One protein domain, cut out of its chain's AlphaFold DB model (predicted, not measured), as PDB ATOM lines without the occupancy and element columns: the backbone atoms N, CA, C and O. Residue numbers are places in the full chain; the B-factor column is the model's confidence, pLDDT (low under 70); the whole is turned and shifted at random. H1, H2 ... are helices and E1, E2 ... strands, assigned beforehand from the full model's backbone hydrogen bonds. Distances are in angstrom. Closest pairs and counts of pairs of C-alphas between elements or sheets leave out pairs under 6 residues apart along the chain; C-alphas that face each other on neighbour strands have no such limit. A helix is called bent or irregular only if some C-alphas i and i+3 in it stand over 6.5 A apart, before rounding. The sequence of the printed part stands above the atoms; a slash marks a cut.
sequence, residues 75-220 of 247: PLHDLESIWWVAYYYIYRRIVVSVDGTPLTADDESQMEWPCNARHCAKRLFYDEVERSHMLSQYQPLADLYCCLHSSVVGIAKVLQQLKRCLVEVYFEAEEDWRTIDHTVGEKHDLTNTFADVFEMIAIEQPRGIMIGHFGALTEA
ATOM      1  N   PRO A  75     166.320 118.474 139.745       89.75
ATOM      2  CA  PRO A  75     165.742 117.211 139.273       89.75
ATOM      3  C   PRO A  75     165.395 117.162 137.778       89.75
ATOM      4  O   PRO A  75     165.232 116.075 137.227       89.75
ATOM      5  N   LEU A  76     165.257 118.310 137.102       92.19
ATOM      6  CA  LEU A  76     165.007 118.335 135.658       92.19
ATOM      7  C   LEU A  76     166.232 117.848 134.871       92.19
ATOM      8  O   LEU A  76     166.061 117.250 133.810       92.19
ATOM      9  N   HIS A  77     167.443 118.014 135.420       91.38
ATOM     10  CA  HIS A  77     168.683 117.525 134.808       91.38
ATOM     11  C   HIS A  77     168.665 115.998 134.652       91.38
ATOM     12  O   HIS A  77     169.038 115.487 133.596       91.38
ATOM     13  N   ASP A  78     168.145 115.270 135.644       91.25
ATOM     14  CA  ASP A  78     167.995 113.810 135.572       91.25
ATOM     15  C   ASP A  78     166.980 113.391 134.497       91.25
ATOM     16  O   ASP A  78     167.215 112.444 133.739       91.25
ATOM     17  N   LEU A  79     165.854 114.108 134.394       94.12
ATOM     18  CA  LEU A  79     164.840 113.860 133.362       94.12
ATOM     19  C   LEU A  79     165.393 114.131 131.958       94.12
ATOM     20  O   LEU A  79     165.136 113.363 131.028       94.12
ATOM     21  N   GLU A  80     166.208 115.172 131.799       93.69
ATOM     22  CA  GLU A  80     166.912 115.444 130.550       93.69
ATOM     23  C   GLU A  80     167.900 114.326 130.195       93.69
ATOM     24  O   GLU A  80     167.906 113.846 129.060       93.69
ATOM     25  N   SER A  81     168.683 113.841 131.161       92.25
ATOM     26  CA  SER A  81     169.572 112.695 130.954       92.25
ATOM     27  C   SER A  81     168.804 111.435 130.541       92.25
ATOM     28  O   SER A  81     169.229 110.734 129.618       92.25
ATOM     29  N   ILE A  82     167.647 111.155 131.151       93.19
ATOM     30  CA  ILE A  82     166.768 110.041 130.753       93.19
ATOM     31  C   ILE A  82     166.277 110.223 129.311       93.19
ATOM     32  O   ILE A  82     166.287 109.268 128.526       93.19
ATOM     33  N   TRP A  83     165.884 111.443 128.938       93.94
ATOM     34  CA  TRP A  83     165.483 111.753 127.570       93.94
ATOM     35  C   TRP A  83     166.633 111.521 126.577       93.94
ATOM     36  O   TRP A  83     166.434 110.828 125.574       93.94
ATOM     37  N   TRP A  84     167.850 111.988 126.880       91.75
ATOM     38  CA  TRP A  84     169.038 111.738 126.058       91.75
ATOM     39  C   TRP A  84     169.335 110.246 125.895       91.75
ATOM     40  O   TRP A  84     169.661 109.801 124.791       91.75
ATOM     41  N   VAL A  85     169.182 109.449 126.958       90.12
ATOM     42  CA  VAL A  85     169.337 107.987 126.895       90.12
ATOM     43  C   VAL A  85     168.310 107.370 125.944       90.12
ATOM     44  O   VAL A  85     168.684 106.577 125.078       90.12
ATOM     45  N   ALA A  86     167.035 107.749 126.043       89.81
ATOM     46  CA  ALA A  86     165.995 107.255 125.141       89.81
ATOM     47  C   ALA A  86     166.279 107.632 123.678       89.81
ATOM     48  O   ALA A  86     166.221 106.782 122.783       89.81
ATOM     49  N   TYR A  87     166.677 108.884 123.441       87.38
ATOM     50  CA  TYR A  87     167.052 109.383 122.120       87.38
ATOM     51  C   TYR A  87     168.271 108.635 121.552       87.38
ATOM     52  O   TYR A  87     168.329 108.281 120.375       87.38
ATOM     53  N   TYR A  88     169.242 108.304 122.399       86.38
ATOM     54  CA  TYR A  88     170.421 107.538 122.011       86.38
ATOM     55  C   TYR A  88     170.083 106.124 121.530       86.38
ATOM     56  O   TYR A  88     170.703 105.634 120.579       86.38
ATOM     57  N   TYR A  89     169.091 105.468 122.141       82.25
ATOM     58  CA  TYR A  89     168.657 104.134 121.724       82.25
ATOM     59  C   TYR A  89     168.047 104.109 120.322       82.25
ATOM     60  O   TYR A  89     168.231 103.113 119.628       82.25
ATOM     61  N   ILE A  90     167.381 105.180 119.883       82.44
ATOM     62  CA  ILE A  90     166.774 105.241 118.544       82.44
ATOM     63  C   ILE A  90     167.747 105.739 117.464       82.44
ATOM     64  O   ILE A  90     167.688 105.262 116.336       82.44
ATOM     65  N   TYR A  91     168.672 106.649 117.796       79.25
ATOM     66  CA  TYR A  91     169.578 107.258 116.810       79.25
ATOM     67  C   TYR A  91     170.927 106.548 116.685       79.25
ATOM     68  O   TYR A  91     171.538 106.576 115.617       79.25
ATOM     69  N   ARG A  92     171.424 105.906 117.753       77.12
ATOM     70  CA  ARG A  92     172.735 105.230 117.744       77.12
ATOM     71  C   ARG A  92     172.633 103.708 117.676       77.12
ATOM     72  O   ARG A  92     173.501 102.986 118.186       77.12
ATOM     73  N   ARG A  93     171.550 103.208 117.104       73.25
ATOM     74  CA  ARG A  93     171.304 101.784 116.920       73.25
ATOM     75  C   ARG A  93     170.614 101.543 115.589       73.25
ATOM     76  O   ARG A  93     170.075 102.467 114.993       73.25
ATOM     77  N   ILE A  94     170.647 100.294 115.148       73.62
ATOM     78  CA  ILE A  94     169.980  99.857 113.926       73.62
ATOM     79  C   ILE A  94     168.780  98.986 114.267       73.62
ATOM     80  O   ILE A  94     168.830  98.220 115.229       73.62
ATOM     81  N   VAL A  95     167.707  99.083 113.487       77.44
ATOM     82  CA  VAL A  95     166.626  98.099 113.554       77.44
ATOM     83  C   VAL A  95     167.140  96.835 112.866       77.44
ATOM     84  O   VAL A  95     167.666  96.903 111.763       77.44
ATOM     85  N   VAL A  96     167.058  95.698 113.551       76.44
ATOM     86  CA  VAL A  96     167.548  94.389 113.085       76.44
ATOM     87  C   VAL A  96     166.390  93.492 112.665       76.44
ATOM     88  O   VAL A  96     166.525  92.687 111.754       76.44
ATOM     89  N   SER A  97     165.236  93.632 113.311       75.81
ATOM     90  CA  SER A  97     164.008  92.952 112.912       75.81
ATOM     91  C   SER A  97     162.799  93.797 113.267       75.81
ATOM     92  O   SER A  97     162.868  94.606 114.192       75.81
ATOM     93  N   VAL A  98     161.689  93.550 112.578       77.75
ATOM     94  CA  VAL A  98     160.357  94.049 112.935       77.75
ATOM     95  C   VAL A  98     159.408  92.853 112.938       77.75
ATOM     96  O   VAL A  98     159.431  92.044 112.015       77.75
ATOM     97  N   ASP A  99     158.628  92.689 114.009       78.62
ATOM     98  CA  ASP A  99     157.690  91.567 114.189       78.62
ATOM     99  C   ASP A  99     158.304  90.176 113.951       78.62
ATOM    100  O   ASP A  99     157.686  89.276 113.387       78.62
ATOM    101  N   GLY A 100     159.557  90.003 114.385       73.44
ATOM    102  CA  GLY A 100     160.297  88.746 114.241       73.44
ATOM    103  C   GLY A 100     160.805  88.470 112.824       73.44
ATOM    104  O   GLY A 100     161.447  87.446 112.616       73.44
ATOM    105  N   THR A 101     160.565  89.380 111.877       77.94
ATOM    106  CA  THR A 101     161.122  89.327 110.524       77.94
ATOM    107  C   THR A 101     162.456  90.072 110.514       77.94
ATOM    108  O   THR A 101     162.457  91.290 110.729       77.94
ATOM    109  N   PRO A 102     163.596  89.381 110.327       77.00
ATOM    110  CA  PRO A 102     164.892  90.032 110.194       77.00
ATOM    111  C   PRO A 102     164.898  90.964 108.986       77.00
ATOM    112  O   PRO A 102     164.396  90.611 107.919       77.00
ATOM    113  N   LEU A 103     165.487  92.141 109.154       73.12
ATOM    114  CA  LEU A 103     165.807  93.016 108.037       73.12
ATOM    115  C   LEU A 103     167.068  92.470 107.357       73.12
ATOM    116  O   LEU A 103     168.019  92.075 108.032       73.12
ATOM    117  N   THR A 104     167.064  92.410 106.027       66.81
ATOM    118  CA  THR A 104     168.210  91.931 105.235       66.81
ATOM    119  C   THR A 104     169.003  93.115 104.688       66.81
ATOM    120  O   THR A 104     168.460  94.208 104.531       66.81
ATOM    121  N   ALA A 105     170.295  92.916 104.410       60.06
ATOM    122  CA  ALA A 105     171.165  93.967 103.872       60.06
ATOM    123  C   ALA A 105     170.724  94.475 102.480       60.06
ATOM    124  O   ALA A 105     171.087  95.587 102.102       60.06
ATOM    125  N   ASP A 106     169.923  93.680 101.762       57.69
ATOM    126  CA  ASP A 106     169.431  93.961 100.408       57.69
ATOM    127  C   ASP A 106     168.108  94.743 100.387       57.69
ATOM    128  O   ASP A 106     167.591  95.079  99.321       57.69
ATOM    129  N   ASP A 107     167.527  95.030 101.551       62.56
ATOM    130  CA  ASP A 107     166.334  95.861 101.643       62.56
ATOM    131  C   ASP A 107     166.719  97.305 101.267       62.56
ATOM    132  O   ASP A 107     167.501  97.949 101.963       62.56
ATOM    133  N   GLU A 108     166.221  97.823 100.135       53.75
ATOM    134  CA  GLU A 108     166.581  99.153  99.598       53.75
ATOM    135  C   GLU A 108     166.348 100.291 100.611       53.75
ATOM    136  O   GLU A 108     167.028 101.318 100.567       53.75
ATOM    137  N   SER A 109     165.451 100.089 101.585       53.91
ATOM    138  CA  SER A 109     165.250 101.000 102.720       53.91
ATOM    139  C   SER A 109     166.463 101.101 103.670       53.91
ATOM    140  O   SER A 109     166.520 102.009 104.503       53.91
ATOM    141  N   GLN A 110     167.444 100.200 103.535       54.41
ATOM    142  CA  GLN A 110     168.611 100.010 104.403       54.41
ATOM    143  C   GLN A 110     169.950 100.417 103.769       54.41
ATOM    144  O   GLN A 110     170.928 100.535 104.503       54.41
ATOM    145  N   MET A 111     170.056 100.655 102.455       50.97
ATOM    146  CA  MET A 111     171.368 100.959 101.848       50.97
ATOM    147  C   MET A 111     171.893 102.365 102.192       50.97
ATOM    148  O   MET A 111     173.101 102.549 102.348       50.97
ATOM    149  N   GLU A 112     171.015 103.356 102.370       56.78
ATOM    150  CA  GLU A 112     171.415 104.739 102.708       56.78
ATOM    151  C   GLU A 112     171.220 105.086 104.195       56.78
ATOM    152  O   GLU A 112     171.857 105.997 104.737       56.78
ATOM    153  N   TRP A 113     170.363 104.331 104.886       61.38
ATOM    154  CA  TRP A 113     169.919 104.628 106.245       61.38
ATOM    155  C   TRP A 113     171.027 104.549 107.323       61.38
ATOM    156  O   TRP A 113     171.145 105.493 108.110       61.38
ATOM    157  N   PRO A 114     171.910 103.527 107.367       62.69
ATOM    158  CA  PRO A 114     172.925 103.388 108.417       62.69
ATOM    159  C   PRO A 114     173.997 104.483 108.385       62.69
ATOM    160  O   PRO A 114     174.474 104.921 109.436       62.69
ATOM    161  N   CYS A 115     174.371 104.946 107.189       63.31
ATOM    162  CA  CYS A 115     175.353 106.015 107.007       63.31
ATOM    163  C   CYS A 115     174.802 107.359 107.496       63.31
ATOM    164  O   CYS A 115     175.479 108.065 108.251       63.31
ATOM    165  N   ASN A 116     173.549 107.665 107.145       69.38
ATOM    166  CA  ASN A 116     172.858 108.863 107.611       69.38
ATOM    167  C   ASN A 116     172.608 108.799 109.122       69.38
ATOM    168  O   ASN A 116     172.983 109.727 109.831       69.38
ATOM    169  N   ALA A 117     172.102 107.683 109.651       69.44
ATOM    170  CA  ALA A 117     171.884 107.489 111.087       69.44
ATOM    171  C   ALA A 117     173.172 107.683 111.903       69.44
ATOM    172  O   ALA A 117     173.181 108.408 112.897       69.44
ATOM    173  N   ARG A 118     174.297 107.113 111.451       73.50
ATOM    174  CA  ARG A 118     175.603 107.284 112.105       73.50
ATOM    175  C   ARG A 118     176.087 108.734 112.064       73.50
ATOM    176  O   ARG A 118     176.633 109.212 113.060       73.50
ATOM    177  N   HIS A 119     175.922 109.427 110.938       76.00
ATOM    178  CA  HIS A 119     176.291 110.837 110.820       76.00
ATOM    179  C   HIS A 119     175.419 111.722 111.725       76.00
ATOM    180  O   HIS A 119     175.955 112.530 112.484       76.00
ATOM    181  N   CYS A 120     174.100 111.508 111.717       78.12
ATOM    182  CA  CYS A 120     173.146 112.222 112.566       78.12
ATOM    183  C   CYS A 120     173.436 111.962 114.053       78.12
ATOM    184  O   CYS A 120     173.535 112.909 114.826       78.12
ATOM    185  N   ALA A 121     173.704 110.715 114.456       79.56
ATOM    186  CA  ALA A 121     174.097 110.390 115.827       79.56
ATOM    187  C   ALA A 121     175.428 111.041 116.234       79.56
ATOM    188  O   ALA A 121     175.576 111.493 117.367       79.56
ATOM    189  N   LYS A 122     176.413 111.113 115.327       78.88
ATOM    190  CA  LYS A 122     177.677 111.794 115.630       78.88
ATOM    191  C   LYS A 122     177.447 113.282 115.903       78.88
ATOM    192  O   LYS A 122     177.997 113.794 116.869       78.88
ATOM    193  N   ARG A 123     176.629 113.946 115.082       80.31
ATOM    194  CA  ARG A 123     176.260 115.354 115.289       80.31
ATOM    195  C   ARG A 123     175.501 115.539 116.604       80.31
ATOM    196  O   ARG A 123     175.925 116.319 117.435       80.31
ATOM    197  N   LEU A 124     174.459 114.747 116.847       80.62
ATOM    198  CA  LEU A 124     173.594 114.909 118.021       80.62
ATOM    199  C   LEU A 124     174.294 114.720 119.374       80.62
ATOM    200  O   LEU A 124     173.965 115.422 120.323       80.62
ATOM    201  N   PHE A 125     175.213 113.756 119.484       82.69
ATOM    202  CA  PHE A 125     175.780 113.354 120.781       82.69
ATOM    203  C   PHE A 125     177.212 113.840 121.026       82.69
ATOM    204  O   PHE A 125     177.715 113.676 122.135       82.69
ATOM    205  N   TYR A 126     177.891 114.372 120.006       79.38
ATOM    206  CA  TYR A 126     179.300 114.773 120.106       79.38
ATOM    207  C   TYR A 126     179.577 116.192 119.598       79.38
ATOM    208  O   TYR A 126     180.720 116.635 119.693       79.38
ATOM    209  N   ASP A 127     178.578 116.892 119.057       83.69
ATOM    210  CA  ASP A 127     178.666 118.320 118.758       83.69
ATOM    211  C   ASP A 127     177.882 119.095 119.824       83.69
ATOM    212  O   ASP A 127     176.661 118.989 119.926       83.69
ATOM    213  N   GLU A 128     178.609 119.839 120.656       79.88
ATOM    214  CA  GLU A 128     178.051 120.620 121.765       79.88
ATOM    215  C   GLU A 128     177.047 121.672 121.278       79.88
ATOM    216  O   GLU A 128     175.998 121.855 121.893       79.88
ATOM    217  N   VAL A 129     177.327 122.316 120.139       81.62
ATOM    218  CA  VAL A 129     176.466 123.363 119.580       81.62
ATOM    219  C   VAL A 129     175.156 122.756 119.104       81.62
ATOM    220  O   VAL A 129     174.091 123.275 119.424       81.62
ATOM    221  N   GLU A 130     175.210 121.641 118.379       81.00
ATOM    222  CA  GLU A 130     174.004 120.941 117.919       81.00
ATOM    223  C   GLU A 130     173.174 120.410 119.089       81.00
ATOM    224  O   GLU A 130     171.945 120.476 119.067       81.00
ATOM    225  N   ARG A 131     173.828 119.917 120.142       83.06
ATOM    226  CA  ARG A 131     173.163 119.415 121.346       83.06
ATOM    227  C   ARG A 131     172.450 120.532 122.115       83.06
ATOM    228  O   ARG A 131     171.275 120.388 122.452       83.06
ATOM    229  N   SER A 132     173.126 121.664 122.302       80.19
ATOM    230  CA  SER A 132     172.545 122.883 122.877       80.19
ATOM    231  C   SER A 132     171.358 123.379 122.042       80.19
ATOM    232  O   SER A 132     170.281 123.713 122.548       80.19
ATOM    233  N   HIS A 133     171.508 123.342 120.718       79.94
ATOM    234  CA  HIS A 133     170.460 123.721 119.779       79.94
ATOM    235  C   HIS A 133     169.241 122.792 119.851       79.94
ATOM    236  O   HIS A 133     168.096 123.238 119.766       79.94
ATOM    237  N   MET A 134     169.479 121.496 120.058       78.88
ATOM    238  CA  MET A 134     168.433 120.490 120.179       78.88
ATOM    239  C   MET A 134     167.522 120.720 121.377       78.88
ATOM    240  O   MET A 134     166.335 120.433 121.261       78.88
ATOM    241  N   LEU A 135     168.019 121.237 122.499       79.00
ATOM    242  CA  LEU A 135     167.179 121.527 123.667       79.00
ATOM    243  C   LEU A 135     166.574 122.927 123.619       79.00
ATOM    244  O   LEU A 135     165.394 123.082 123.920       79.00
ATOM    245  N   SER A 136     167.310 123.914 123.112       69.69
ATOM    246  CA  SER A 136     166.819 125.296 123.007       69.69
ATOM    247  C   SER A 136     165.709 125.509 121.963       69.69
ATOM    248  O   SER A 136     164.978 126.498 122.035       69.69
ATOM    249  N   GLN A 137     165.535 124.607 120.988       67.88
ATOM    250  CA  GLN A 137     164.470 124.717 119.984       67.88
ATOM    251  C   GLN A 137     163.204 123.916 120.319       67.88
ATOM    252  O   GLN A 137     163.248 122.726 120.617       67.88
ATOM    253  N   TYR A 138     162.028 124.515 120.105       63.16
ATOM    254  CA  TYR A 138     160.734 123.817 120.197       63.16
ATOM    255  C   TYR A 138     160.520 122.769 119.090       63.16
ATOM    256  O   TYR A 138     159.813 121.772 119.288       63.16
ATOM    257  N   GLN A 139     161.103 122.989 117.907       59.97
ATOM    258  CA  GLN A 139     160.946 122.106 116.752       59.97
ATOM    259  C   GLN A 139     162.113 121.116 116.634       59.97
ATOM    260  O   GLN A 139     163.230 121.438 117.030       59.97
ATOM    261  N   PRO A 140     161.866 119.893 116.128       60.97
ATOM    262  CA  PRO A 140     162.946 118.979 115.781       60.97
ATOM    263  C   PRO A 140     163.762 119.559 114.624       60.97
ATOM    264  O   PRO A 140     163.201 120.190 113.725       60.97
ATOM    265  N   LEU A 141     165.063 119.270 114.592       64.94
ATOM    266  CA  LEU A 141     165.858 119.466 113.383       64.94
ATOM    267  C   LEU A 141     165.219 118.627 112.260       64.94
ATOM    268  O   LEU A 141     165.077 117.409 112.401       64.94
ATOM    269  N   ALA A 142     164.784 119.282 111.178       61.38
ATOM    270  CA  ALA A 142     163.959 118.683 110.120       61.38
ATOM    271  C   ALA A 142     164.556 117.387 109.539       61.38
ATOM    272  O   ALA A 142     163.823 116.465 109.181       61.38
ATOM    273  N   ASP A 143     165.882 117.288 109.531       71.50
ATOM    274  CA  ASP A 143     166.618 116.176 108.935       71.50
ATOM    275  C   ASP A 143     166.673 114.928 109.833       71.50
ATOM    276  O   ASP A 143     167.025 113.848 109.365       71.50
ATOM    277  N   LEU A 144     166.305 115.025 111.117       76.00
ATOM    278  CA  LEU A 144     166.481 113.918 112.061       76.00
ATOM    279  C   LEU A 144     165.558 112.735 111.801       76.00
ATOM    280  O   LEU A 144     165.947 111.597 112.052       76.00
ATOM    281  N   TYR A 145     164.348 112.962 111.297       80.19
ATOM    282  CA  TYR A 145     163.457 111.852 110.958       80.19
ATOM    283  C   TYR A 145     163.910 111.113 109.698       80.19
ATOM    284  O   TYR A 145     163.669 109.916 109.583       80.19
ATOM    285  N   CYS A 146     164.615 111.794 108.789       77.19
ATOM    286  CA  CYS A 146     165.165 111.185 107.580       77.19
ATOM    287  C   CYS A 146     166.277 110.173 107.899       77.19
ATOM    288  O   CYS A 146     166.522 109.263 107.113       77.19
ATOM    289  N   CYS A 147     166.930 110.301 109.060       77.44
ATOM    290  CA  CYS A 147     167.955 109.364 109.514       77.44
ATOM    291  C   CYS A 147     167.389 108.192 110.338       77.44
ATOM    292  O   CYS A 147     168.174 107.477 110.957       77.44
ATOM    293  N   LEU A 148     166.067 107.974 110.397       79.81
ATOM    294  CA  LEU A 148     165.433 106.918 111.199       79.81
ATOM    295  C   LEU A 148     164.678 105.894 110.348       79.81
ATOM    296  O   LEU A 148     164.054 106.232 109.347       79.81
ATOM    297  N   HIS A 149     164.694 104.637 110.796       80.31
ATOM    298  CA  HIS A 149     163.887 103.589 110.193       80.31
ATOM    299  C   HIS A 149     162.407 103.890 110.451       80.31
ATOM    300  O   HIS A 149     162.038 104.310 111.551       80.31
ATOM    301  N   SER A 150     161.547 103.644 109.462       81.25
ATOM    302  CA  SER A 150     160.122 104.001 109.515       81.25
ATOM    303  C   SER A 150     159.409 103.461 110.762       81.25
ATOM    304  O   SER A 150     158.571 104.158 111.335       81.25
ATOM    305  N   SER A 151     159.801 102.274 111.242       80.81
ATOM    306  CA  SER A 151     159.228 101.641 112.438       80.81
ATOM    307  C   SER A 151     159.500 102.391 113.748       80.81
ATOM    308  O   SER A 151     158.730 102.243 114.691       80.81
ATOM    309  N   VAL A 152     160.558 103.208 113.826       83.25
ATOM    310  CA  VAL A 152     160.914 103.975 115.038       83.25
ATOM    311  C   VAL A 152     160.614 105.471 114.911       83.25
ATOM    312  O   VAL A 152     160.721 106.207 115.891       83.25
ATOM    313  N   VAL A 153     160.170 105.941 113.738       84.88
ATOM    314  CA  VAL A 153     159.775 107.349 113.530       84.88
ATOM    315  C   VAL A 153     158.630 107.755 114.465       84.88
ATOM    316  O   VAL A 153     158.618 108.882 114.958       84.88
ATOM    317  N   GLY A 154     157.680 106.853 114.735       85.56
ATOM    318  CA  GLY A 154     156.603 107.098 115.702       85.56
ATOM    319  C   GLY A 154     157.143 107.396 117.103       85.56
ATOM    320  O   GLY A 154     156.789 108.412 117.694       85.56
ATOM    321  N   ILE A 155     158.090 106.579 117.571       88.00
ATOM    322  CA  ILE A 155     158.765 106.741 118.869       88.00
ATOM    323  C   ILE A 155     159.478 108.088 118.935       88.00
ATOM    324  O   ILE A 155     159.313 108.835 119.895       88.00
ATOM    325  N   ALA A 156     160.244 108.428 117.895       87.31
ATOM    326  CA  ALA A 156     160.990 109.679 117.846       87.31
ATOM    327  C   ALA A 156     160.072 110.906 117.945       87.31
ATOM    328  O   ALA A 156     160.404 111.872 118.627       87.31
ATOM    329  N   LYS A 157     158.888 110.858 117.318       87.81
ATOM    330  CA  LYS A 157     157.884 111.928 117.425       87.81
ATOM    331  C   LYS A 157     157.338 112.071 118.844       87.81
ATOM    332  O   LYS A 157     157.200 113.201 119.308       87.81
ATOM    333  N   VAL A 158     157.053 110.963 119.527       90.44
ATOM    334  CA  VAL A 158     156.590 110.984 120.925       90.44
ATOM    335  C   VAL A 158     157.695 111.518 121.844       90.44
ATOM    336  O   VAL A 158     157.448 112.422 122.637       90.44
ATOM    337  N   LEU A 159     158.943 111.070 121.675       90.81
ATOM    338  CA  LEU A 159     160.086 111.596 122.433       90.81
ATOM    339  C   LEU A 159     160.332 113.089 122.169       90.81
ATOM    340  O   LEU A 159     160.735 113.813 123.076       90.81
ATOM    341  N   GLN A 160     160.067 113.581 120.957       89.19
ATOM    342  CA  GLN A 160     160.144 115.010 120.646       89.19
ATOM    343  C   GLN A 160     159.037 115.822 121.340       89.19
ATOM    344  O   GLN A 160     159.264 116.978 121.697       89.19
ATOM    345  N   GLN A 161     157.843 115.249 121.522       89.81
ATOM    346  CA  GLN A 161     156.780 115.875 122.316       89.81
ATOM    347  C   GLN A 161     157.166 115.913 123.796       89.81
ATOM    348  O   GLN A 161     157.084 116.974 124.403       89.81
ATOM    349  N   LEU A 162     157.692 114.808 124.333       93.38
ATOM    350  CA  LEU A 162     158.186 114.745 125.708       93.38
ATOM    351  C   LEU A 162     159.280 115.788 125.980       93.38
ATOM    352  O   LEU A 162     159.229 116.501 126.978       93.38
ATOM    353  N   LYS A 163     160.227 115.939 125.044       92.50
ATOM    354  CA  LYS A 163     161.260 116.983 125.097       92.50
ATOM    355  C   LYS A 163     160.657 118.382 125.211       92.50
ATOM    356  O   LYS A 163     161.186 119.229 125.915       92.50
ATOM    357  N   ARG A 164     159.569 118.647 124.482       90.56
ATOM    358  CA  ARG A 164     158.903 119.951 124.520       90.56
ATOM    359  C   ARG A 164     158.341 120.234 125.907       90.56
ATOM    360  O   ARG A 164     158.593 121.317 126.411       90.56
ATOM    361  N   CYS A 165     157.665 119.261 126.516       93.00
ATOM    362  CA  CYS A 165     157.170 119.388 127.886       93.00
ATOM    363  C   CYS A 165     158.318 119.655 128.867       93.00
ATOM    364  O   CYS A 165     158.220 120.561 129.681       93.00
ATOM    365  N   LEU A 166     159.440 118.935 128.745       93.75
ATOM    366  CA  LEU A 166     160.634 119.181 129.565       93.75
ATOM    367  C   LEU A 166     161.148 120.625 129.421       93.75
ATOM    368  O   LEU A 166     161.385 121.294 130.421       93.75
ATOM    369  N   VAL A 167     161.293 121.116 128.188       90.56
ATOM    370  CA  VAL A 167     161.769 122.483 127.907       90.56
ATOM    371  C   VAL A 167     160.785 123.543 128.415       90.56
ATOM    372  O   VAL A 167     161.209 124.561 128.951       90.56
ATOM    373  N   GLU A 168     159.478 123.314 128.283       89.88
ATOM    374  CA  GLU A 168     158.442 124.194 128.844       89.88
ATOM    375  C   GLU A 168     158.559 124.284 130.373       89.88
ATOM    376  O   GLU A 168     158.534 125.385 130.920       89.88
ATOM    377  N   VAL A 169     158.791 123.158 131.053       92.31
ATOM    378  CA  VAL A 169     158.993 123.137 132.509       92.31
ATOM    379  C   VAL A 169     160.289 123.833 132.916       92.31
ATOM    380  O   VAL A 169     160.273 124.555 133.906       92.31
ATOM    381  N   TYR A 170     161.382 123.696 132.160       90.81
ATOM    382  CA  TYR A 170     162.585 124.506 132.394       90.81
ATOM    383  C   TYR A 170     162.277 126.008 132.323       90.81
ATOM    384  O   TYR A 170     162.619 126.752 133.240       90.81
ATOM    385  N   PHE A 171     161.566 126.455 131.278       86.94
ATOM    386  CA  PHE A 171     161.178 127.862 131.150       86.94
ATOM    387  C   PHE A 171     160.359 128.356 132.346       86.94
ATOM    388  O   PHE A 171     160.636 129.445 132.838       86.94
ATOM    389  N   GLU A 172     159.373 127.580 132.801       88.50
ATOM    390  CA  GLU A 172     158.520 127.943 133.939       88.50
ATOM    391  C   GLU A 172     159.289 127.926 135.269       88.50
ATOM    392  O   GLU A 172     159.206 128.868 136.056       88.50
ATOM    393  N   ALA A 173     160.063 126.870 135.519       87.81
ATOM    394  CA  ALA A 173     160.789 126.672 136.768       87.81
ATOM    395  C   ALA A 173     161.906 127.710 136.961       87.81
ATOM    396  O   ALA A 173     162.174 128.154 138.079       87.81
ATOM    397  N   GLU A 174     162.550 128.127 135.873       86.81
ATOM    398  CA  GLU A 174     163.628 129.108 135.917       86.81
ATOM    399  C   GLU A 174     163.129 130.571 135.922       86.81
ATOM    400  O   GLU A 174     163.951 131.478 136.082       86.81
ATOM    401  N   GLU A 175     161.812 130.837 135.826       84.12
ATOM    402  CA  GLU A 175     161.260 132.185 136.078       84.12
ATOM    403  C   GLU A 175     161.605 132.666 137.498       84.12
ATOM    404  O   GLU A 175     162.005 133.818 137.694       84.12
ATOM    405  N   ASP A 176     161.520 131.763 138.479       81.38
ATOM    406  CA  ASP A 176     162.117 131.932 139.802       81.38
ATOM    407  C   ASP A 176     162.836 130.651 140.219       81.38
ATOM    408  O   ASP A 176     162.293 129.798 140.928       81.38
ATOM    409  N   TRP A 177     164.107 130.563 139.824       79.31
ATOM    410  CA  TRP A 177     164.998 129.439 140.120       79.31
ATOM    411  C   TRP A 177     165.056 129.057 141.613       79.31
ATOM    412  O   TRP A 177     165.402 127.927 141.951       79.31
ATOM    413  N   ARG A 178     164.698 129.965 142.535       79.06
ATOM    414  CA  ARG A 178     164.652 129.696 143.988       79.06
ATOM    415  C   ARG A 178     163.558 128.710 144.381       79.06
ATOM    416  O   ARG A 178     163.609 128.149 145.472       79.06
ATOM    417  N   THR A 179     162.553 128.551 143.528       83.12
ATOM    418  CA  THR A 179     161.411 127.660 143.752       83.12
ATOM    419  C   THR A 179     161.669 126.238 143.265       83.12
ATOM    420  O   THR A 179     160.876 125.340 143.561       83.12
ATOM    421  N   ILE A 180     162.786 126.027 142.560       86.81
ATOM    422  CA  ILE A 180     163.198 124.719 142.068       86.81
ATOM    423  C   ILE A 180     163.615 123.861 143.264       86.81
ATOM    424  O   ILE A 180     164.659 124.066 143.881       86.81
ATOM    425  N   ASP A 181     162.774 122.885 143.588       88.12
ATOM    426  CA  ASP A 181     163.015 121.893 144.627       88.12
ATOM    427  C   ASP A 181     162.887 120.470 144.067       88.12
ATOM    428  O   ASP A 181     162.608 120.259 142.886       88.12
ATOM    429  N   HIS A 182     163.083 119.474 144.932       86.56
ATOM    430  CA  HIS A 182     163.010 118.056 144.572       86.56
ATOM    431  C   HIS A 182     161.658 117.618 143.969       86.56
ATOM    432  O   HIS A 182     161.581 116.538 143.394       86.56
ATOM    433  N   THR A 183     160.607 118.438 144.078       89.56
ATOM    434  CA  THR A 183     159.259 118.137 143.570       89.56
ATOM    435  C   THR A 183     158.928 118.864 142.269       89.56
ATOM    436  O   THR A 183     157.805 118.743 141.787       89.56
ATOM    437  N   VAL A 184     159.866 119.611 141.669       91.88
ATOM    438  CA  VAL A 184     159.612 120.376 140.432       91.88
ATOM    439  C   VAL A 184     159.034 119.498 139.313       91.88
ATOM    440  O   VAL A 184     158.038 119.863 138.700       91.88
ATOM    441  N   GLY A 185     159.551 118.280 139.120       89.19
ATOM    442  CA  GLY A 185     159.005 117.344 138.131       89.19
ATOM    443  C   GLY A 185     157.570 116.897 138.435       89.19
ATOM    444  O   GLY A 185     156.776 116.724 137.517       89.19
ATOM    445  N   GLU A 186     157.204 116.749 139.710       90.75
ATOM    446  CA  GLU A 186     155.852 116.354 140.130       90.75
ATOM    447  C   GLU A 186     154.860 117.519 140.043       90.75
ATOM    448  O   GLU A 186     153.740 117.343 139.569       90.75
ATOM    449  N   LYS A 187     155.272 118.725 140.454       92.19
ATOM    450  CA  LYS A 187     154.449 119.946 140.403       92.19
ATOM    451  C   LYS A 187     153.982 120.274 138.986       92.19
ATOM    452  O   LYS A 187     152.872 120.774 138.825       92.19
ATOM    453  N   HIS A 188     154.816 119.976 137.992       92.94
ATOM    454  CA  HIS A 188     154.510 120.172 136.575       92.94
ATOM    455  C   HIS A 188     154.030 118.887 135.872       92.94
ATOM    456  O   HIS A 188     153.957 118.857 134.648       92.94
ATOM    457  N   ASP A 189     153.723 117.818 136.621       94.88
ATOM    458  CA  ASP A 189     153.275 116.514 136.095       94.88
ATOM    459  C   ASP A 189     154.244 115.861 135.083       94.88
ATOM    460  O   ASP A 189     153.909 114.933 134.343       94.88
ATOM    461  N   LEU A 190     155.493 116.327 135.053       95.19
ATOM    462  CA  LEU A 190     156.500 115.902 134.093       95.19
ATOM    463  C   LEU A 190     156.973 114.478 134.386       95.19
ATOM    464  O   LEU A 190     157.163 113.696 133.459       95.19
ATOM    465  N   THR A 191     157.103 114.103 135.661       92.75
ATOM    466  CA  THR A 191     157.486 112.734 136.047       92.75
ATOM    467  C   THR A 191     156.452 111.706 135.575       92.75
ATOM    468  O   THR A 191     156.832 110.673 135.019       92.75
ATOM    469  N   ASN A 192     155.154 111.997 135.728       93.44
ATOM    470  CA  ASN A 192     154.091 111.125 135.221       93.44
ATOM    471  C   ASN A 192     154.060 111.136 133.691       93.44
ATOM    472  O   ASN A 192     153.989 110.076 133.085       93.44
ATOM    473  N   THR A 193     154.239 112.301 133.061       95.50
ATOM    474  CA  THR A 193     154.328 112.406 131.595       95.50
ATOM    475  C   THR A 193     155.459 111.537 131.029       95.50
ATOM    476  O   THR A 193     155.270 110.840 130.032       95.50
ATOM    477  N   PHE A 194     156.635 111.528 131.669       95.19
ATOM    478  CA  PHE A 194     157.735 110.627 131.314       95.19
ATOM    479  C   PHE A 194     157.313 109.160 131.456       95.19
ATOM    480  O   PHE A 194     157.509 108.380 130.522       95.19
ATOM    481  N   ALA A 195     156.725 108.783 132.595       93.00
ATOM    482  CA  ALA A 195     156.272 107.417 132.845       93.00
ATOM    483  C   ALA A 195     155.246 106.949 131.798       93.00
ATOM    484  O   ALA A 195     155.452 105.905 131.180       93.00
ATOM    485  N   ASP A 196     154.221 107.758 131.532       92.56
ATOM    486  CA  ASP A 196     153.159 107.483 130.563       92.56
ATOM    487  C   ASP A 196     153.715 107.345 129.143       92.56
ATOM    488  O   ASP A 196     153.338 106.433 128.409       92.56
ATOM    489  N   VAL A 197     154.654 108.212 128.745       92.88
ATOM    490  CA  VAL A 197     155.313 108.115 127.437       92.88
ATOM    491  C   VAL A 197     156.134 106.834 127.318       92.88
ATOM    492  O   VAL A 197     156.059 106.158 126.291       92.88
ATOM    493  N   PHE A 198     156.913 106.467 128.335       90.62
ATOM    494  CA  PHE A 198     157.698 105.233 128.281       90.62
ATOM    495  C   PHE A 198     156.823 103.980 128.333       90.62
ATOM    496  O   PHE A 198     157.131 103.007 127.640       90.62
ATOM    497  N   GLU A 199     155.727 104.000 129.089       88.56
ATOM    498  CA  GLU A 199     154.736 102.925 129.099       88.56
ATOM    499  C   GLU A 199     154.041 102.804 127.739       88.56
ATOM    500  O   GLU A 199     153.988 101.711 127.175       88.56
ATOM    501  N   MET A 200     153.599 103.922 127.156       86.19
ATOM    502  CA  MET A 200     153.037 103.974 125.805       86.19
ATOM    503  C   MET A 200     154.019 103.399 124.788       86.19
ATOM    504  O   MET A 200     153.650 102.506 124.035       86.19
ATOM    505  N   ILE A 201     155.283 103.837 124.795       85.56
ATOM    506  CA  ILE A 201     156.314 103.291 123.905       85.56
ATOM    507  C   ILE A 201     156.431 101.781 124.119       85.56
ATOM    508  O   ILE A 201     156.428 101.047 123.135       85.56
ATOM    509  N   ALA A 202     156.493 101.303 125.364       79.56
ATOM    510  CA  ALA A 202     156.629  99.882 125.678       79.56
ATOM    511  C   ALA A 202     155.417  99.029 125.251       79.56
ATOM    512  O   ALA A 202     155.606  97.871 124.873       79.56
ATOM    513  N   ILE A 203     154.198  99.575 125.301       74.62
ATOM    514  CA  ILE A 203     152.955  98.899 124.891       74.62
ATOM    515  C   ILE A 203     152.767  98.951 123.371       74.62
ATOM    516  O   ILE A 203     152.412  97.944 122.760       74.62
ATOM    517  N   GLU A 204     152.977 100.123 122.771       66.69
ATOM    518  CA  GLU A 204     152.770 100.380 121.344       66.69
ATOM    519  C   GLU A 204     153.932  99.897 120.479       66.69
ATOM    520  O   GLU A 204     153.772  99.773 119.264       66.69
ATOM    521  N   GLN A 205     155.088  99.579 121.075       65.00
ATOM    522  CA  GLN A 205     156.111  98.814 120.378       65.00
ATOM    523  C   GLN A 205     155.501  97.480 119.929       65.00
ATOM    524  O   GLN A 205     155.130  96.654 120.773       65.00
ATOM    525  N   PRO A 206     155.447  97.204 118.613       51.78
ATOM    526  CA  PRO A 206     155.184  95.861 118.142       51.78
ATOM    527  C   PRO A 206     156.225  94.954 118.795       51.78
ATOM    528  O   PRO A 206     157.413  95.292 118.835       51.78
ATOM    529  N   ARG A 207     155.788  93.812 119.325       56.03
ATOM    530  CA  ARG A 207     156.594  92.836 120.082       56.03
ATOM    531  C   ARG A 207     157.832  92.286 119.341       56.03
ATOM    532  O   ARG A 207     158.429  91.326 119.815       56.03
ATOM    533  N   GLY A 208     158.238  92.853 118.206       61.94
ATOM    534  CA  GLY A 208     159.371  92.395 117.418       61.94
ATOM    535  C   GLY A 208     160.293  93.466 116.841       61.94
ATOM    536  O   GLY A 208     161.082  93.093 115.975       61.94
ATOM    537  N   ILE A 209     160.251  94.738 117.282       70.81
ATOM    538  CA  ILE A 209     161.339  95.678 116.941       70.81
ATOM    539  C   ILE A 209     162.579  95.302 117.753       70.81
ATOM    540  O   ILE A 209     162.663  95.569 118.952       70.81
ATOM    541  N   MET A 210     163.555  94.678 117.096       72.50
ATOM    542  CA  MET A 210     164.863  94.437 117.699       72.50
ATOM    543  C   MET A 210     165.837  95.523 117.282       72.50
ATOM    544  O   MET A 210     165.985  95.820 116.100       72.50
ATOM    545  N   ILE A 211     166.513  96.096 118.271       72.81
ATOM    546  CA  ILE A 211     167.473  97.178 118.101       72.81
ATOM    547  C   ILE A 211     168.883  96.623 118.355       72.81
ATOM    548  O   ILE A 211     169.177  96.143 119.449       72.81
ATOM    549  N   GLY A 212     169.755  96.685 117.351       67.31
ATOM    550  CA  GLY A 212     171.134  96.193 117.380       67.31
ATOM    551  C   GLY A 212     172.179  97.304 117.289       67.31
ATOM    552  O   GLY A 212     171.873  98.477 117.068       67.31
ATOM    553  N   HIS A 213     173.450  96.947 117.463       67.88
ATOM    554  CA  HIS A 213     174.559  97.876 117.245       67.88
ATOM    555  C   HIS A 213     174.833  98.079 115.750       67.88
ATOM    556  O   HIS A 213     174.592  97.186 114.941       67.88
ATOM    557  N   PHE A 214     175.368  99.249 115.381       60.03
ATOM    558  CA  PHE A 214     175.886  99.470 114.028       60.03
ATOM    559  C   PHE A 214     176.896  98.367 113.674       60.03
ATOM    560  O   PHE A 214     177.856  98.175 114.416       60.03
ATOM    561  N   GLY A 215     176.664  97.660 112.562       56.22
ATOM    562  CA  GLY A 215     177.453  96.493 112.139       56.22
ATOM    563  C   GLY A 215     176.791  95.129 112.387       56.22
ATOM    564  O   GLY A 215     177.241  94.137 111.832       56.22
ATOM    565  N   ALA A 216     175.680  95.048 113.130       56.84
ATOM    566  CA  ALA A 216     175.024  93.757 113.389       56.84
ATOM    567  C   ALA A 216     174.403  93.098 112.134       56.84
ATOM    568  O   ALA A 216     174.186  91.892 112.119       56.84
ATOM    569  N   LEU A 217     174.127  93.867 111.074       51.56
ATOM    570  CA  LEU A 217     173.585  93.342 109.811       51.56
ATOM    571  C   LEU A 217     174.667  92.772 108.881       51.56
ATOM    572  O   LEU A 217     174.381  91.860 108.113       51.56
ATOM    573  N   THR A 218     175.909  93.263 108.962       49.66
ATOM    574  CA  THR A 218     177.027  92.727 108.165       49.66
ATOM    575  C   THR A 218     177.459  91.344 108.651       49.66
ATOM    576  O   THR A 218     177.804  90.496 107.839       49.66
ATOM    577  N   GLU A 219     177.348  91.077 109.955       46.88
ATOM    578  CA  GLU A 219     177.667  89.767 110.544       46.88
ATOM    579  C   GLU A 219     176.627  88.686 110.193       46.88
ATOM    580  O   GLU A 219     176.957  87.505 110.140       46.88
ATOM    581  N   ALA A 220     175.375  89.066 109.908       47.41
ATOM    582  CA  ALA A 220     174.326  88.120 109.524       47.41
ATOM    583  C   ALA A 220     174.469  87.611 108.074       47.41
ATOM    584  O   ALA A 220     174.031  86.504 107.776       47.41
TER     585      ALA A 220
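AT A GLANCE: This is residues 75 to 220 of the 247 residues of the protein "Predicted protein" of Postia placenta (strain ATCC 44394 / Madison 698-R) (UniProt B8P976). Three helices, H1, H4 and H6, make an elongated bundle, their centres in a triangle, with H1 and H6 less closely joined. H2 packs by part of its length on the last residues of H1, H3 turns across beyond it, a two-stranded ribbon of E1 and E2 lies at one end, and residues 174 to 179 of H4 stick out at the other. The 146 printed residues run H1 E1 H2 H3 H4 H5 H6 E2 H7, mostly helix, with E1 - E2 antiparallel. The whole is compact, with a radius of gyration of the C-alphas of 16.9 A and spans of 56 by 33 by 22 A.

IN THESE COORDINATES: H1, residues 75 to 91, begins at C-alpha 75 (165.742, 117.211, 139.273) and is 24.9 A long. E1 is residues 94 to 98, H2 113 to 126 (19.6 A), H3 128 to 136, and H4 150 to 179 (41.6 A). H5 is residues 184 to 187, H6 190 to 204 (20.4 A), E2 210 to 212, and H7 216 to 220, ending at C-alpha 220 (174.326, 88.120, 109.524).

HOW THE PARTS SIT: H1 touches H4, closest C-alphas Ile 90 and Val 152, 6.9 A, a shallow tilt of 16 degrees, opposite ways. H4 touches H6 with residues 155 to 169 alone, closest C-alphas Ile 155 and Ile 201, 6.6 A. H1 touches H2 with residues 88 to 91 alone, closest C-alphas Tyr 91 and Ala 121, 5.6 A. H2 and H3 touch only at the corner, C-alphas of Leu 124 and Arg 131 closest at 5.6 A. H1 touches H5, closest C-alphas Leu 76 and Gly 185, 6.6 A. N 94 and O 212 of E1 and E2 are 2.9 A apart, within hydrogen-bond range. The closest C-alphas of E1 and H7, Val 96 and Leu 217, are 6.9 A apart. H2, H3 and H6 have every O i to N i+4 pair within range, H1 11 of 13, H4 20 of 26, H7 0 of 1 with 1 of 2 O i to N i+3 pairs; H5 is too short for an O i to N i+4 pair.

THE WHOLE: The C-alphas farthest apart, Asp 106 and Arg 178, are 56.6 A apart. H4 is irregular, C-alphas 175 and 178 being 9.0 A apart, with a kink of 54 degrees near residue 173. The printed part has no cut; the links E1 to H2 and H3 to H4 are long. The pLDDT is under 70 at residues 104 to 117, 136 to 142, 204 to 208 and 212 to 220.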